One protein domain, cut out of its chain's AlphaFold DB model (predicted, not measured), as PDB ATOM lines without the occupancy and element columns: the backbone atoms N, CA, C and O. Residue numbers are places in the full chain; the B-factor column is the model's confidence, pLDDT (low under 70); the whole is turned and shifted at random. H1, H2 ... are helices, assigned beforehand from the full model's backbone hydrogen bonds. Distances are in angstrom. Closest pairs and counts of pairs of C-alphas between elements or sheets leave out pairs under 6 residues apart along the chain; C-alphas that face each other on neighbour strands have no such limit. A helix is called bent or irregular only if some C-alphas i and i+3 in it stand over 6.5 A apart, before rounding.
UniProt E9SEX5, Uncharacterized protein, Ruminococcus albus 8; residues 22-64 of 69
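Overview. This is residues 22 to 64 of the 69 residues of an uncharacterized protein of Ruminococcus albus 8 (UniProt E9SEX5). Two short helices sit at opposite ends of an elongated, open chain: from residue 22 the backbone runs out to H1, folds back through residues 38 to 49, and goes on into H2. Residues 32 to 38 stick out at one end and residues 54 to 64 at the other. The printed part has 43 residues with two named helices, H1 then H2, and no named strand; it is all helix by class, though named elements hold 19 residues, under half. It is loose, with a radius of gyration of the C-alphas of 12.5 A, and spans 36 by 20 by 14 A.

Arrangement. Look first at H1, residues 31 to 37, then at H2, residues 50 to 61; they are apart. In H1 every O i to N i+4 pair is within hydrogen-bond range; in H2, 4 of 8 are. H2 is irregular, but only just: C-alphas 56 and 59 are 6.8 A apart.

Along the chain. Find C-alpha 31 at (135.039, 203.582, 136.540); from there H1 runs 10.1 A to C-alpha 37. H2 runs 14.1 A from C-alpha 50 to C-alpha 61 at (162.168, 197.702, 148.641).

Size, cuts and confidence. The C-alphas farthest apart, those of His 31 and Lys 63, are 35.9 A apart. The link from H1 to H2, 12 residues, is long. The printed part has no cut, and no printed residue has a pLDDT under 70.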
ATOM      1  N   LEU A  22     152.296 195.967 135.590       96.81
ATOM      2  CA  LEU A  22     150.864 195.878 135.871       96.81
ATOM      3  C   LEU A  22     150.630 194.821 136.956       96.81
ATOM      4  O   LEU A  22     151.429 193.888 137.104       96.81
ATOM      5  N   VAL A  23     149.550 194.991 137.711       97.06
ATOM      6  CA  VAL A  23     149.116 194.076 138.768       97.06
ATOM      7  C   VAL A  23     147.633 193.814 138.570       97.06
ATOM      8  O   VAL A  23     146.871 194.768 138.429       97.06
ATOM      9  N   ASP A  24     147.235 192.544 138.570       98.00
ATOM     10  CA  ASP A  24     145.826 192.179 138.698       98.00
ATOM     11  C   ASP A  24     145.412 192.366 140.168       98.00
ATOM     12  O   ASP A  24     145.977 191.703 141.048       98.00
ATOM     13  N   PRO A  25     144.497 193.301 140.482       96.38
ATOM     14  CA  PRO A  25     144.112 193.572 141.858       96.38
ATOM     15  C   PRO A  25     143.109 192.548 142.411       96.38
ATOM     16  O   PRO A  25     142.757 192.649 143.584       96.38
ATOM     17  N   GLU A  26     142.627 191.603 141.590       97.12
ATOM     18  CA  GLU A  26     141.657 190.566 141.979       97.12
ATOM     19  C   GLU A  26     140.378 191.158 142.611       97.12
ATOM     20  O   GLU A  26     139.753 190.574 143.497       97.12
ATOM     21  N   THR A  27     139.988 192.357 142.164       96.19
ATOM     22  CA  THR A  27     138.861 193.123 142.710       96.19
ATOM     23  C   THR A  27     138.157 193.957 141.639       96.19
ATOM     24  O   THR A  27     138.529 193.955 140.464       96.19
ATOM     25  N   HIS A  28     137.108 194.668 142.047       97.31
ATOM     26  CA  HIS A  28     136.344 195.561 141.186       97.31
ATOM     27  C   HIS A  28     137.183 196.743 140.670       97.31
ATOM     28  O   HIS A  28     137.915 197.385 141.424       97.31
ATOM     29  N   PHE A  29     137.001 197.069 139.390       97.69
ATOM     30  CA  PHE A  29     137.589 198.237 138.741       97.69
ATOM     31  C   PHE A  29     136.609 199.408 138.756       97.69
ATOM     32  O   PHE A  29     135.643 199.422 137.992       97.69
ATOM     33  N   ASP A  30     136.882 200.398 139.608       98.06
ATOM     34  CA  ASP A  30     136.092 201.628 139.661       98.06
ATOM     35  C   ASP A  30     136.233 202.433 138.361       98.06
ATOM     36  O   ASP A  30     137.341 202.673 137.873       98.06
ATOM     37  N   HIS A  31     135.103 202.877 137.816       97.94
ATOM     38  CA  HIS A  31     135.039 203.582 136.540       97.94
ATOM     39  C   HIS A  31     135.859 204.884 136.509       97.94
ATOM     40  O   HIS A  31     136.450 205.210 135.480       97.94
ATOM     41  N   PHE A  32     135.930 205.637 137.610       98.25
ATOM     42  CA  PHE A  32     136.768 206.836 137.659       98.25
ATOM     43  C   PHE A  32     138.254 206.474 137.531       98.25
ATOM     44  O   PHE A  32     138.981 207.097 136.755       98.25
ATOM     45  N   ASN A  33     138.698 205.425 138.230       97.50
ATOM     46  CA  ASN A  33     140.093 204.982 138.193       97.50
ATOM     47  C   ASN A  33     140.486 204.439 136.814       97.50
ATOM     48  O   ASN A  33     141.589 204.726 136.339       97.50
ATOM     49  N   THR A  34     139.596 203.699 136.145       97.94
ATOM     50  CA  THR A  34     139.861 203.205 134.784       97.94
ATOM     51  C   THR A  34     139.925 204.347 133.774       97.94
ATOM     52  O   THR A  34     140.810 204.338 132.924       97.94
ATOM     53  N   GLN A  35     139.072 205.371 133.890       98.06
ATOM     54  CA  GLN A  35     139.157 206.558 133.031       98.06
ATOM     55  C   GLN A  35     140.432 207.371 133.268       98.06
ATOM     56  O   GLN A  35     141.056 207.820 132.308       98.06
ATOM     57  N   LEU A  36     140.828 207.555 134.531       98.12
ATOM     58  CA  LEU A  36     142.018 208.324 134.888       98.12
ATOM     59  C   LEU A  36     143.307 207.656 134.391       98.12
ATOM     60  O   LEU A  36     144.232 208.340 133.957       98.12
ATOM     61  N   THR A  37     143.382 206.327 134.486       96.56
ATOM     62  CA  THR A  37     144.631 205.578 134.267       96.56
ATOM     63  C   THR A  37     144.683 204.823 132.941       96.56
ATOM     64  O   THR A  37     145.769 204.465 132.487       96.56
ATOM     65  N   GLY A  38     143.534 204.546 132.320       97.62
ATOM     66  CA  GLY A  38     143.422 203.640 131.175       97.62
ATOM     67  C   GLY A  38     143.697 202.168 131.512       97.62
ATOM     68  O   GLY A  38     143.916 201.368 130.601       97.62
ATOM     69  N   ILE A  39     143.741 201.803 132.799       97.81
ATOM     70  CA  ILE A  39     144.003 200.437 133.261       97.81
ATOM     71  C   ILE A  39     142.680 199.805 133.693       97.81
ATOM     72  O   ILE A  39     142.085 200.216 134.685       97.81
ATOM     73  N   ASP A  40     142.240 198.791 132.952       97.75
ATOM     74  CA  ASP A  40     141.037 198.002 133.221       97.75
ATOM     75  C   ASP A  40     141.354 196.498 133.345       97.75
ATOM     76  O   ASP A  40     142.512 196.074 133.270       97.75
ATOM     77  N   ALA A  41     140.312 195.682 133.542       97.50
ATOM     78  CA  ALA A  41     140.436 194.237 133.717       97.50
ATOM     79  C   ALA A  41     141.086 193.530 132.511       97.50
ATOM     80  O   ALA A  41     141.857 192.588 132.693       97.50
ATOM     81  N   GLU A  42     140.823 193.984 131.282       97.81
ATOM     82  CA  GLU A  42     141.462 193.405 130.095       97.81
ATOM     83  C   GLU A  42     142.943 193.785 130.032       97.81
ATOM     84  O   GLU A  42     143.783 192.959 129.664       97.81
ATOM     85  N   ARG A  43     143.300 195.004 130.453       97.31
ATOM     86  CA  ARG A  43     144.690 195.469 130.463       97.31
ATOM     87  C   ARG A  43     145.573 194.694 131.437       97.31
ATOM     88  O   ARG A  43     146.755 194.512 131.148       97.31
ATOM     89  N   VAL A  44     145.019 194.243 132.562       97.62
ATOM     90  CA  VAL A  44     145.749 193.452 133.569       97.62
ATOM     91  C   VAL A  44     145.586 191.942 133.389       97.62
ATOM     92  O   VAL A  44     146.098 191.168 134.192       97.62
ATOM     93  N   LYS A  45     144.893 191.489 132.343       97.12
ATOM     94  CA  LYS A  45     144.629 190.066 132.133       97.12
ATOM     95  C   LYS A  45     145.930 189.274 131.997       97.12
ATOM     96  O   LYS A  45     146.730 189.503 131.092       97.12
ATOM     97  N   GLY A  46     146.127 188.313 132.898       96.88
ATOM     98  CA  GLY A  46     147.350 187.506 132.962       96.88
ATOM     99  C   GLY A  46     148.546 188.210 133.616       96.88
ATOM    100  O   GLY A  46     149.629 187.624 133.671       96.88
ATOM    101  N   ALA A  47     148.371 189.434 134.125       97.81
ATOM    102  CA  ALA A  47     149.334 190.072 135.015       97.81
ATOM    103  C   ALA A  47     149.396 189.317 136.356       97.81
ATOM    104  O   ALA A  47     148.434 188.649 136.739       97.81
ATOM    105  N   PRO A  48     150.519 189.397 137.092       97.94
ATOM    106  CA  PRO A  48     150.583 188.821 138.426       97.94
ATOM    107  C   PRO A  48     149.654 189.572 139.380       97.94
ATOM    108  O   PRO A  48     149.500 190.790 139.270       97.94
ATOM    109  N   ASN A  49     149.128 188.876 140.383       98.12
ATOM    110  CA  ASN A  49     148.549 189.564 141.532       98.12
ATOM    111  C   ASN A  49     149.650 190.154 142.433       98.12
ATOM    112  O   ASN A  49     150.849 189.881 142.267       98.12
ATOM    113  N   PHE A  50     149.257 190.972 143.412       96.06
ATOM    114  CA  PHE A  50     150.227 191.670 144.261       96.06
ATOM    115  C   PHE A  50     151.140 190.703 145.029       96.06
ATOM    116  O   PHE A  50     152.350 190.912 145.076       96.06
ATOM    117  N   ALA A  51     150.604 189.607 145.573       97.06
ATOM    118  CA  ALA A  51     151.392 188.627 146.325       97.06
ATOM    119  C   ALA A  51     152.454 187.929 145.454       97.06
ATOM    120  O   ALA A  51     153.561 187.635 145.915       97.06
ATOM    121  N   GLN A  52     152.140 187.669 144.184       97.56
ATOM    122  CA  GLN A  52     153.089 187.118 143.219       97.56
ATOM    123  C   GLN A  52     154.174 188.133 142.848       97.56
ATOM    124  O   GLN A  52     155.353 187.768 142.799       97.56
ATOM    125  N   LEU A  53     153.798 189.395 142.609       96.06
ATOM    126  CA  LEU A  53     154.754 190.457 142.296       96.06
ATOM    127  C   LEU A  53     155.661 190.780 143.491       96.06
ATOM    128  O   LEU A  53     156.862 190.986 143.297       96.06
ATOM    129  N   TRP A  54     155.124 190.771 144.714       94.94
ATOM    130  CA  TRP A  54     155.853 191.098 145.943       94.94
ATOM    131  C   TRP A  54     157.140 190.285 146.088       94.94
ATOM    132  O   TRP A  54     158.190 190.853 146.364       94.94
ATOM    133  N   LYS A  55     157.107 188.987 145.751       95.31
ATOM    134  CA  LYS A  55     158.287 188.097 145.758       95.31
ATOM    135  C   LYS A  55     159.469 188.620 144.929       95.31
ATOM    136  O   LYS A  55     160.605 188.214 145.162       95.31
ATOM    137  N   LYS A  56     159.211 189.482 143.938       91.38
ATOM    138  CA  LYS A  56     160.231 190.111 143.089       91.38
ATOM    139  C   LYS A  56     160.651 191.491 143.596       91.38
ATOM    140  O   LYS A  56     161.830 191.819 143.501       91.38
ATOM    141  N   ILE A  57     159.709 192.296 144.095       91.75
ATOM    142  CA  ILE A  57     159.977 193.695 144.473       91.75
ATOM    143  C   ILE A  57     160.421 193.857 145.930       91.75
ATOM    144  O   ILE A  57     161.192 194.767 146.219       91.75
ATOM    145  N   GLU A  58     160.027 192.954 146.829       93.75
ATOM    146  CA  GLU A  58     160.408 192.977 148.246       93.75
ATOM    147  C   GLU A  58     161.925 193.120 148.460       93.75
ATOM    148  O   GLU A  58     162.327 193.993 149.230       93.75
ATOM    149  N   PRO A  59     162.807 192.366 147.768       90.81
ATOM    150  CA  PRO A  59     164.247 192.517 147.965       90.81
ATOM    151  C   PRO A  59     164.784 193.882 147.523       90.81
ATOM    152  O   PRO A  59     165.845 194.284 147.992       90.81
ATOM    153  N   ILE A  60     164.097 194.571 146.608       87.94
ATOM    154  CA  ILE A  60     164.465 195.911 146.127       87.94
ATOM    155  C   ILE A  60     164.024 196.947 147.162       87.94
ATOM    156  O   ILE A  60     164.829 197.772 147.593       87.94
ATOM    157  N   VAL A  61     162.770 196.845 147.610       89.12
ATOM    158  CA  VAL A  61     162.168 197.702 148.641       89.12
ATOM    159  C   VAL A  61     162.965 197.611 149.948       89.12
ATOM    160  O   VAL A  61     163.328 198.640 150.507       89.12
ATOM    161  N   ASN A  62     163.325 196.405 150.393       91.75
ATOM    162  CA  ASN A  62     164.015 196.184 151.670       91.75
ATOM    163  C   ASN A  62     165.504 196.575 151.668       91.75
ATOM    164  O   ASN A  62     166.105 196.677 152.735       91.75
ATOM    165  N   LYS A  63     166.127 196.755 150.496       88.25
ATOM    166  CA  LYS A  63     167.544 197.154 150.380       88.25
ATOM    167  C   LYS A  63     167.733 198.654 150.150       88.25
ATOM    168  O   LYS A  63     168.861 199.132 150.253       88.25
ATOM    169  N   GLY A  64     166.671 199.370 149.790       83.81
ATOM    170  CA  GLY A  64     166.713 200.780 149.417       83.81
ATOM    171  C   GLY A  64     166.017 201.701 150.416       83.81
ATOM    172  O   GLY A  64     165.460 201.270 151.421       83.81
TER     173      GLY A  64